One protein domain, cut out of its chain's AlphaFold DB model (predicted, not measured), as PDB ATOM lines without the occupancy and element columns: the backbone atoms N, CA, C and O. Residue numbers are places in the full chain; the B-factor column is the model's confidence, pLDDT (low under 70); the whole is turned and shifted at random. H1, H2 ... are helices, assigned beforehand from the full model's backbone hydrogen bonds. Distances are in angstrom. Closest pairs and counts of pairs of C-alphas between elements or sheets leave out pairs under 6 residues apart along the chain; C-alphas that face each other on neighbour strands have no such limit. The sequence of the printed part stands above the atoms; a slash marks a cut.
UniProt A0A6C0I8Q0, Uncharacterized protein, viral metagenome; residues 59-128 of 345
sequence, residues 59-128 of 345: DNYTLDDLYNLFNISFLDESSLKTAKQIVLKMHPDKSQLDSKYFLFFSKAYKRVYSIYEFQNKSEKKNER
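AT A GLANCE: This is residues 59 to 128 of the 345 residues of an uncharacterized protein of viral metagenome (UniProt A0A6C0I8Q0). Two helices, H2 and the longer H4, run side by side in opposite directions, with the short H3 at the turn between them and H1 crossing one side of the pair. Residues 120 to 128 stick out as a tail beyond the end of H4. The printed part has 70 residues with four named helices, in the order H1, H2, H3, H4, and no named strand; its class is all helix. It is only just loose, close to compact, with a radius of gyration of the C-alphas of 13.5 A, and elongated, spanning 43 by 27 by 24 A.

HOW THE PARTS SIT: Start at H1, residues 63 to 70, and go on to H2, residues 77 to 89: they only just touch, with 3 pairs of C-alphas within 8 A, the closest being Phe 70 and Ala 83 at 5.6 A. H2 touches H1 with residues 82 to 86 alone, and the two run the same way at a steep tilt of 61 degrees. Next look at H4, residues 99 to 119, which touches H2, the closest C-alphas being Val 87 and Phe 105 at 5.7 A; they run opposite ways at a shallow tilt of 10 degrees. H1 is close to H4 but not clearly touching, with the C-alphas of Leu 66 and Ala 108 closest at 6.9 A. H3, residues 92 to 95, is close to H4 but not clearly touching, the C-alphas of Pro 92 and Ser 99 being closest at 5.7 A, and it is apart from H1. In H1, H2 and H4 every O i to N i+4 pair is within hydrogen-bond range; H3 is too short for such a pair.

IN THESE COORDINATES: Find C-alpha 63 at (42.789, -21.414, -35.844), where H1 begins; it runs 11.1 A. H2 starts at C-alpha 77, (49.283, -26.138, -51.323), and runs 18.8 A. H3 measures 5.3 A, and H4 runs 30.5 A to C-alpha 119 at (37.801, -24.565, -48.631).

THE WHOLE: Without residues 120 to 128, which stand free, the body spans 34 by 25 by 17 A. The printed part has no cut and no long link. Look for pLDDT under 70 at residues 73 to 74 and 121 to 128.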
ATOM      1  N   ASP A  59      42.605 -29.647 -28.834       71.69
ATOM      2  CA  ASP A  59      41.263 -29.062 -28.723       71.69
ATOM      3  C   ASP A  59      41.250 -27.663 -28.096       71.69
ATOM      4  O   ASP A  59      40.266 -26.934 -28.264       71.69
ATOM      5  N   ASN A  60      42.351 -27.287 -27.441       76.00
ATOM      6  CA  ASN A  60      42.565 -25.969 -26.848       76.00
ATOM      7  C   ASN A  60      43.122 -24.944 -27.850       76.00
ATOM      8  O   ASN A  60      43.159 -23.758 -27.537       76.00
ATOM      9  N   TYR A  61      43.541 -25.382 -29.042       77.19
ATOM     10  CA  TYR A  61      44.148 -24.509 -30.045       77.19
ATOM     11  C   TYR A  61      43.072 -23.821 -30.885       77.19
ATOM     12  O   TYR A  61      42.124 -24.451 -31.371       77.19
ATOM     13  N   THR A  62      43.226 -22.515 -31.076       78.25
ATOM     14  CA  THR A  62      42.441 -21.742 -32.042       78.25
ATOM     15  C   THR A  62      43.012 -21.903 -33.453       78.25
ATOM     16  O   THR A  62      44.081 -22.487 -33.646       78.25
ATOM     17  N   LEU A  63      42.293 -21.413 -34.465       77.12
ATOM     18  CA  LEU A  63      42.789 -21.414 -35.844       77.12
ATOM     19  C   LEU A  63      44.126 -20.666 -35.948       77.12
ATOM     20  O   LEU A  63      45.071 -21.190 -36.541       77.12
ATOM     21  N   ASP A  64      44.225 -19.502 -35.305       80.06
ATOM     22  CA  ASP A  64      45.440 -18.686 -35.299       80.06
ATOM     23  C   ASP A  64      46.608 -19.419 -34.633       80.06
ATOM     24  O   ASP A  64      47.729 -19.391 -35.140       80.06
ATOM     25  N   ASP A  65      46.354 -20.162 -33.551       81.88
ATOM     26  CA  ASP A  65      47.393 -20.965 -32.900       81.88
ATOM     27  C   ASP A  65      47.903 -22.089 -33.812       81.88
ATOM     28  O   ASP A  65      49.097 -22.391 -33.809       81.88
ATOM     29  N   LEU A  66      47.033 -22.695 -34.632       80.75
ATOM     30  CA  LEU A  66      47.445 -23.695 -35.625       80.75
ATOM     31  C   LEU A  66      48.270 -23.074 -36.753       80.75
ATOM     32  O   LEU A  66      49.235 -23.685 -37.216       80.75
ATOM     33  N   TYR A  67      47.916 -21.867 -37.189       82.44
ATOM     34  CA  TYR A  67      48.677 -21.139 -38.202       82.44
ATOM     35  C   TYR A  67      50.047 -20.726 -37.668       82.44
ATOM     36  O   TYR A  67      51.055 -20.946 -38.343       82.44
ATOM     37  N   ASN A  68      50.113 -20.261 -36.421       83.19
ATOM     38  CA  ASN A  68      51.363 -19.957 -35.733       83.19
ATOM     39  C   ASN A  68      52.223 -21.214 -35.514       83.19
ATOM     40  O   ASN A  68      53.432 -21.169 -35.734       83.19
ATOM     41  N   LEU A  69      51.616 -22.359 -35.172       82.19
ATOM     42  CA  LEU A  69      52.323 -23.627 -34.946       82.19
ATOM     43  C   LEU A  69      53.095 -24.109 -36.184       82.19
ATOM     44  O   LEU A  69      54.180 -24.681 -36.060       82.19
ATOM     45  N   PHE A  70      52.542 -23.888 -37.377       81.88
ATOM     46  CA  PHE A  70      53.170 -24.265 -38.647       81.88
ATOM     47  C   PHE A  70      53.812 -23.089 -39.393       81.88
ATOM     48  O   PHE A  70      54.373 -23.296 -40.470       81.88
ATOM     49  N   ASN A  71      53.762 -21.883 -38.818       80.38
ATOM     50  CA  ASN A  71      54.220 -20.635 -39.425       80.38
ATOM     51  C   ASN A  71      53.605 -20.397 -40.822       80.38
ATOM     52  O   ASN A  71      54.311 -20.152 -41.803       80.38
ATOM     53  N   ILE A  72      52.277 -20.528 -40.910       78.06
ATOM     54  CA  ILE A  72      51.477 -20.371 -42.131       78.06
ATOM     55  C   ILE A  72      50.804 -18.996 -42.115       78.06
ATOM     56  O   ILE A  72      50.059 -18.687 -41.194       78.06
ATOM     57  N   SER A  73      51.031 -18.185 -43.152       68.94
ATOM     58  CA  SER A  73      50.325 -16.903 -43.331       68.94
ATOM     59  C   SER A  73      49.086 -17.020 -44.222       68.94
ATOM     60  O   SER A  73      48.122 -16.289 -44.031       68.94
ATOM     61  N   PHE A  74      49.109 -17.929 -45.200       69.00
ATOM     62  CA  PHE A  74      47.992 -18.198 -46.101       69.00
ATOM     63  C   PHE A  74      47.931 -19.695 -46.406       69.00
ATOM     64  O   PHE A  74      48.972 -20.332 -46.602       69.00
ATOM     65  N   LEU A  75      46.722 -20.254 -46.432       72.06
ATOM     66  CA  LEU A  75      46.500 -21.686 -46.595       72.06
ATOM     67  C   LEU A  75      46.551 -22.082 -48.078       72.06
ATOM     68  O   LEU A  75      45.534 -22.201 -48.749       72.06
ATOM     69  N   ASP A  76      47.766 -22.283 -48.582       77.25
ATOM     70  CA  ASP A  76      48.037 -22.733 -49.953       77.25
ATOM     71  C   ASP A  76      48.667 -24.142 -49.993       77.25
ATOM     72  O   ASP A  76      49.206 -24.626 -48.992       77.25
ATOM     73  N   GLU A  77      48.677 -24.808 -51.152       78.50
ATOM     74  CA  GLU A  77      49.283 -26.138 -51.323       78.50
ATOM     75  C   GLU A  77      50.767 -26.157 -50.902       78.50
ATOM     76  O   GLU A  77      51.254 -27.134 -50.319       78.50
ATOM     77  N   SER A  78      51.493 -25.060 -51.149       82.12
ATOM     78  CA  SER A  78      52.875 -24.883 -50.688       82.12
ATOM     79  C   SER A  78      52.971 -24.917 -49.161       82.12
ATOM     80  O   SER A  78      53.780 -25.669 -48.616       82.12
ATOM     81  N   SER A  79      52.083 -24.191 -48.470       82.25
ATOM     82  CA  SER A  79      52.049 -24.139 -47.002       82.25
ATOM     83  C   SER A  79      51.761 -25.508 -46.371       82.25
ATOM     84  O   SER A  79      52.346 -25.882 -45.351       82.25
ATOM     85  N   LEU A  80      50.923 -26.316 -47.028       83.62
ATOM     86  CA  LEU A  80      50.599 -27.668 -46.593       83.62
ATOM     87  C   LEU A  80      51.800 -28.620 -46.739       83.62
ATOM     88  O   LEU A  80      52.036 -29.474 -45.877       83.62
ATOM     89  N   LYS A  81      52.604 -28.463 -47.799       86.12
ATOM     90  CA  LYS A  81      53.847 -29.230 -47.990       86.12
ATOM     91  C   LYS A  81      54.873 -28.909 -46.903       86.12
ATOM     92  O   LYS A  81      55.469 -29.840 -46.355       86.12
ATOM     93  N   THR A  82      55.044 -27.637 -46.539       84.75
ATOM     94  CA  THR A  82      55.919 -27.226 -45.427       84.75
ATOM     95  C   THR A  82      55.422 -27.768 -44.091       84.75
ATOM     96  O   THR A  82      56.210 -28.364 -43.353       84.75
ATOM     97  N   ALA A  83      54.119 -27.676 -43.808       85.62
ATOM     98  CA  ALA A  83      53.530 -28.239 -42.592       85.62
ATOM     99  C   ALA A  83      53.767 -29.757 -42.486       85.62
ATOM    100  O   ALA A  83      54.196 -30.267 -41.447       85.62
ATOM    101  N   LYS A  84      53.594 -30.488 -43.594       86.56
ATOM    102  CA  LYS A  84      53.895 -31.925 -43.670       86.56
ATOM    103  C   LYS A  84      55.372 -32.216 -43.403       86.56
ATOM    104  O   LYS A  84      55.700 -33.191 -42.725       86.56
ATOM    105  N   GLN A  85      56.273 -31.383 -43.919       85.88
ATOM    106  CA  GLN A  85      57.706 -31.530 -43.682       85.88
ATOM    107  C   GLN A  85      58.066 -31.323 -42.204       85.88
ATOM    108  O   GLN A  85      58.898 -32.066 -41.683       85.88
ATOM    109  N   ILE A  86      57.426 -30.369 -41.517       84.00
ATOM    110  CA  ILE A  86      57.594 -30.153 -40.072       84.00
ATOM    111  C   ILE A  86      57.165 -31.406 -39.301       84.00
ATOM    112  O   ILE A  86      57.948 -31.934 -38.516       84.00
ATOM    113  N   VAL A  87      55.986 -31.964 -39.592       86.94
ATOM    114  CA  VAL A  87      55.487 -33.189 -38.931       86.94
ATOM    115  C   VAL A  87      56.457 -34.360 -39.105       86.94
ATOM    116  O   VAL A  87      56.742 -35.083 -38.152       86.94
ATOM    117  N   LEU A  88      57.013 -34.532 -40.308       85.44
ATOM    118  CA  LEU A  88      57.993 -35.584 -40.589       85.44
ATOM    119  C   LEU A  88      59.306 -35.397 -39.822       85.44
ATOM    120  O   LEU A  88      59.939 -36.387 -39.460       85.44
ATOM    121  N   LYS A  89      59.728 -34.151 -39.583       83.62
ATOM    122  CA  LYS A  89      60.908 -33.846 -38.759       83.62
ATOM    123  C   LYS A  89      60.662 -34.135 -37.280       83.62
ATOM    124  O   LYS A  89      61.600 -34.522 -36.598       83.62
ATOM    125  N   MET A  90      59.418 -34.023 -36.814       80.00
ATOM    126  CA  MET A  90      59.030 -34.307 -35.428       80.00
ATOM    127  C   MET A  90      58.857 -35.802 -35.125       80.00
ATOM    128  O   MET A  90      58.555 -36.148 -33.985       80.00
ATOM    129  N   HIS A  91      59.056 -36.691 -36.104       81.00
ATOM    130  CA  HIS A  91      59.008 -38.137 -35.886       81.00
ATOM    131  C   HIS A  91      60.057 -38.572 -34.843       81.00
ATOM    132  O   HIS A  91      61.203 -38.127 -34.955       81.00
ATOM    133  N   PRO A  92      59.720 -39.460 -33.882       82.62
ATOM    134  CA  PRO A  92      60.614 -39.851 -32.783       82.62
ATOM    135  C   PRO A  92      61.980 -40.365 -33.260       82.62
ATOM    136  O   PRO A  92      62.996 -40.093 -32.633       82.62
ATOM    137  N   ASP A  93      62.018 -41.025 -34.420       82.25
ATOM    138  CA  ASP A  93      63.252 -41.512 -35.059       82.25
ATOM    139  C   ASP A  93      64.218 -40.388 -35.493       82.25
ATOM    140  O   ASP A  93      65.427 -40.574 -35.532       82.25
ATOM    141  N   LYS A  94      63.698 -39.195 -35.815       79.56
ATOM    142  CA  LYS A  94      64.493 -38.065 -36.331       79.56
ATOM    143  C   LYS A  94      64.744 -36.981 -35.294       79.56
ATOM    144  O   LYS A  94      65.807 -36.370 -35.304       79.56
ATOM    145  N   SER A  95      63.760 -36.715 -34.440       73.88
ATOM    146  CA  SER A  95      63.830 -35.665 -33.424       73.88
ATOM    147  C   SER A  95      64.308 -36.175 -32.064       73.88
ATOM    148  O   SER A  95      64.650 -35.357 -31.217       73.88
ATOM    149  N   GLN A  96      64.315 -37.499 -31.845       74.56
ATOM    150  CA  GLN A  96      64.545 -38.136 -30.537       74.56
ATOM    151  C   GLN A  96      63.569 -37.657 -29.443       74.56
ATOM    152  O   GLN A  96      63.828 -37.810 -28.251       74.56
ATOM    153  N   LEU A  97      62.432 -37.080 -29.844       74.50
ATOM    154  CA  LEU A  97      61.379 -36.607 -28.948       74.50
ATOM    155  C   LEU A  97      60.366 -37.716 -28.653       74.50
ATOM    156  O   LEU A  97      60.209 -38.658 -29.428       74.50
ATOM    157  N   ASP A  98      59.633 -37.574 -27.545       77.50
ATOM    158  CA  ASP A  98      58.541 -38.488 -27.194       77.50
ATOM    159  C   ASP A  98      57.506 -38.545 -28.340       77.50
ATOM    160  O   ASP A  98      57.128 -37.526 -28.929       77.50
ATOM    161  N   SER A  99      57.013 -39.752 -28.626       83.19
ATOM    162  CA  SER A  99      55.948 -40.034 -29.596       83.19
ATOM    163  C   SER A  99      54.716 -39.133 -29.417       83.19
ATOM    164  O   SER A  99      54.035 -38.802 -30.392       83.19
ATOM    165  N   LYS A 100      54.454 -38.654 -28.189       83.00
ATOM    166  CA  LYS A 100      53.384 -37.688 -27.885       83.00
ATOM    167  C   LYS A 100      53.450 -36.420 -28.739       83.00
ATOM    168  O   LYS A 100      52.410 -35.969 -29.217       83.00
ATOM    169  N   TYR A 101      54.645 -35.881 -28.983       80.75
ATOM    170  CA  TYR A 101      54.813 -34.685 -29.810       80.75
ATOM    171  C   TYR A 101      54.461 -34.977 -31.265       80.75
ATOM    172  O   TYR A 101      53.675 -34.254 -31.871       80.75
ATOM    173  N   PHE A 102      54.953 -36.087 -31.818       84.31
ATOM    174  CA  PHE A 102      54.600 -36.493 -33.178       84.31
ATOM    175  C   PHE A 102      53.087 -36.695 -33.345       84.31
ATOM    176  O   PHE A 102      52.507 -36.246 -34.336       84.31
ATOM    177  N   LEU A 103      52.432 -37.328 -32.366       83.94
ATOM    178  CA  LEU A 103      50.986 -37.529 -32.390       83.94
ATOM    179  C   LEU A 103      50.229 -36.195 -32.362       83.94
ATOM    180  O   LEU A 103      49.253 -36.042 -33.097       83.94
ATOM    181  N   PHE A 104      50.696 -35.232 -31.564       86.62
ATOM    182  CA  PHE A 104      50.156 -33.875 -31.530       86.62
ATOM    183  C   PHE A 104      50.303 -33.168 -32.887       86.62
ATOM    184  O   PHE A 104      49.296 -32.774 -33.472       86.62
ATOM    185  N   PHE A 105      51.513 -33.100 -33.455       83.44
ATOM    186  CA  PHE A 105      51.748 -32.457 -34.757       83.44
ATOM    187  C   PHE A 105      50.988 -33.147 -35.902       83.44
ATOM    188  O   PHE A 105      50.468 -32.478 -36.792       83.44
ATOM    189  N   SER A 106      50.860 -34.476 -35.872       85.44
ATOM    190  CA  SER A 106      50.050 -35.253 -36.822       85.44
ATOM    191  C   SER A 106      48.564 -34.896 -36.734       85.44
ATOM    192  O   SER A 106      47.919 -34.684 -37.762       85.44
ATOM    193  N   LYS A 107      48.016 -34.776 -35.517       84.69
ATOM    194  CA  LYS A 107      46.636 -34.314 -35.301       84.69
ATOM    195  C   LYS A 107      46.449 -32.870 -35.772       84.69
ATOM    196  O   LYS A 107      45.498 -32.605 -36.503       84.69
ATOM    197  N   ALA A 108      47.376 -31.976 -35.434       84.75
ATOM    198  CA  ALA A 108      47.344 -30.579 -35.861       84.75
ATOM    199  C   ALA A 108      47.376 -30.447 -37.390       84.75
ATOM    200  O   ALA A 108      46.541 -29.757 -37.969       84.75
ATOM    201  N   TYR A 109      48.255 -31.191 -38.063       87.25
ATOM    202  CA  TYR A 109      48.321 -31.217 -39.523       87.25
ATOM    203  C   TYR A 109      47.027 -31.740 -40.155       87.25
ATOM    204  O   TYR A 109      46.552 -31.166 -41.129       87.25
ATOM    205  N   LYS A 110      46.426 -32.805 -39.606       85.81
ATOM    206  CA  LYS A 110      45.137 -33.318 -40.102       85.81
ATOM    207  C   LYS A 110      44.030 -32.270 -40.012       85.81
ATOM    208  O   LYS A 110      43.200 -32.212 -40.912       85.81
ATOM    209  N   ARG A 111      44.045 -31.444 -38.963       82.62
ATOM    210  CA  ARG A 111      43.082 -30.357 -38.766       82.62
ATOM    211  C   ARG A 111      43.303 -29.213 -39.753       82.62
ATOM    212  O   ARG A 111      42.363 -28.757 -40.379       82.62
ATOM    213  N   VAL A 112      44.551 -28.812 -39.983       84.06
ATOM    214  CA  VAL A 112      44.885 -27.823 -41.027       84.06
ATOM    215  C   VAL A 112      44.516 -28.345 -42.422       84.06
ATOM    216  O   VAL A 112      43.955 -27.620 -43.240       84.06
ATOM    217  N   TYR A 113      44.770 -29.627 -42.684       85.06
ATOM    218  CA  TYR A 113      44.402 -30.269 -43.941       85.06
ATOM    219  C   TYR A 113      42.886 -30.333 -44.148       85.06
ATOM    220  O   TYR A 113      42.426 -30.111 -45.262       85.06
ATOM    221  N   SER A 114      42.101 -30.609 -43.102       80.38
ATOM    222  CA  SER A 114      40.641 -30.644 -43.220       80.38
ATOM    223  C   SER A 114      40.045 -29.261 -43.492       80.38
ATOM    224  O   SER A 114      39.079 -29.179 -44.247       80.38
ATOM    225  N   ILE A 115      40.645 -28.185 -42.965       81.12
ATOM    226  CA  ILE A 115      40.295 -26.794 -43.313       81.12
ATOM    227  C   ILE A 115      40.568 -26.541 -44.801       81.12
ATOM    228  O   ILE A 115      39.681 -26.082 -45.517       81.12
ATOM    229  N   TYR A 116      41.761 -26.900 -45.285       82.62
ATOM    230  CA  TYR A 116      42.131 -26.741 -46.697       82.62
ATOM    231  C   TYR A 116      41.217 -27.549 -47.625       82.62
ATOM    232  O   TYR A 116      40.772 -27.060 -48.662       82.62
ATOM    233  N   GLU A 117      40.908 -28.793 -47.254       80.81
ATOM    234  CA  GLU A 117      39.965 -29.626 -47.997       80.81
ATOM    235  C   GLU A 117      38.573 -28.993 -48.000       80.81
ATOM    236  O   GLU A 117      37.921 -28.984 -49.035       80.81
ATOM    237  N   PHE A 118      38.111 -28.447 -46.873       75.25
ATOM    238  CA  PHE A 118      36.810 -27.790 -46.784       75.25
ATOM    239  C   PHE A 118      36.715 -26.560 -47.693       75.25
ATOM    240  O   PHE A 118      35.719 -26.414 -48.394       75.25
ATOM    241  N   GLN A 119      37.754 -25.727 -47.738       72.19
ATOM    242  CA  GLN A 119      37.801 -24.565 -48.631       72.19
ATOM    243  C   GLN A 119      37.805 -24.969 -50.114       72.19
ATOM    244  O   GLN A 119      37.134 -24.340 -50.925       72.19
ATOM    245  N   ASN A 120      38.493 -26.062 -50.459       74.56
ATOM    246  CA  ASN A 120      38.655 -26.522 -51.844       74.56
ATOM    247  C   ASN A 120      37.697 -27.664 -52.238       74.56
ATOM    248  O   ASN A 120      37.866 -28.308 -53.277       74.56
ATOM    249  N   LYS A 121      36.685 -27.960 -51.407       63.47
ATOM    250  CA  LYS A 121      35.809 -29.140 -51.549       63.47
ATOM    251  C   LYS A 121      34.949 -29.125 -52.811       63.47
ATOM    252  O   LYS A 121      34.474 -30.185 -53.221       63.47
ATOM    253  N   SER A 122      34.762 -27.961 -53.430       55.19
ATOM    254  CA  SER A 122      34.028 -27.801 -54.688       55.19
ATOM    255  C   SER A 122      34.760 -28.388 -55.898       55.19
ATOM    256  O   SER A 122      34.116 -28.685 -56.900       55.19
ATOM    257  N   GLU A 123      36.075 -28.612 -55.825       54.75
ATOM    258  CA  GLU A 123      36.849 -28.947 -57.024       54.75
ATOM    259  C   GLU A 123      36.895 -30.448 -57.368       54.75
ATOM    260  O   GLU A 123      37.276 -30.788 -58.488       54.75
ATOM    261  N   LYS A 124      36.587 -31.376 -56.437       55.00
ATOM    262  CA  LYS A 124      37.034 -32.788 -56.594       55.00
ATOM    263  C   LYS A 124      36.123 -33.925 -56.104       55.00
ATOM    264  O   LYS A 124      36.588 -35.063 -56.091       55.00
ATOM    265  N   LYS A 125      34.860 -33.708 -55.711       55.56
ATOM    266  CA  LYS A 125      33.988 -34.830 -55.283       55.56
ATOM    267  C   LYS A 125      33.037 -35.292 -56.391       55.56
ATOM    268  O   LYS A 125      32.196 -34.529 -56.849       55.56
ATOM    269  N   ASN A 126      33.131 -36.568 -56.771       57.59
ATOM    270  CA  ASN A 126      32.132 -37.232 -57.615       57.59
ATOM    271  C   ASN A 126      30.940 -37.699 -56.750       57.59
ATOM    272  O   ASN A 126      31.113 -37.995 -55.568       57.59
ATOM    273  N   GLU A 127      29.742 -37.858 -57.330       57.53
ATOM    274  CA  GLU A 127      28.524 -38.317 -56.613       57.53
ATOM    275  C   GLU A 127      28.726 -39.597 -55.778       57.53
ATOM    276  O   GLU A 127      28.104 -39.784 -54.731       57.53
ATOM    277  N   ARG A 128      29.622 -40.489 -56.220       57.19
ATOM    278  CA  ARG A 128      29.938 -41.742 -55.517       57.19
ATOM    279  C   ARG A 128      30.649 -41.513 -54.180       57.19
ATOM    280  O   ARG A 128      30.406 -42.270 -53.243       57.19
TER     281      ARG A 128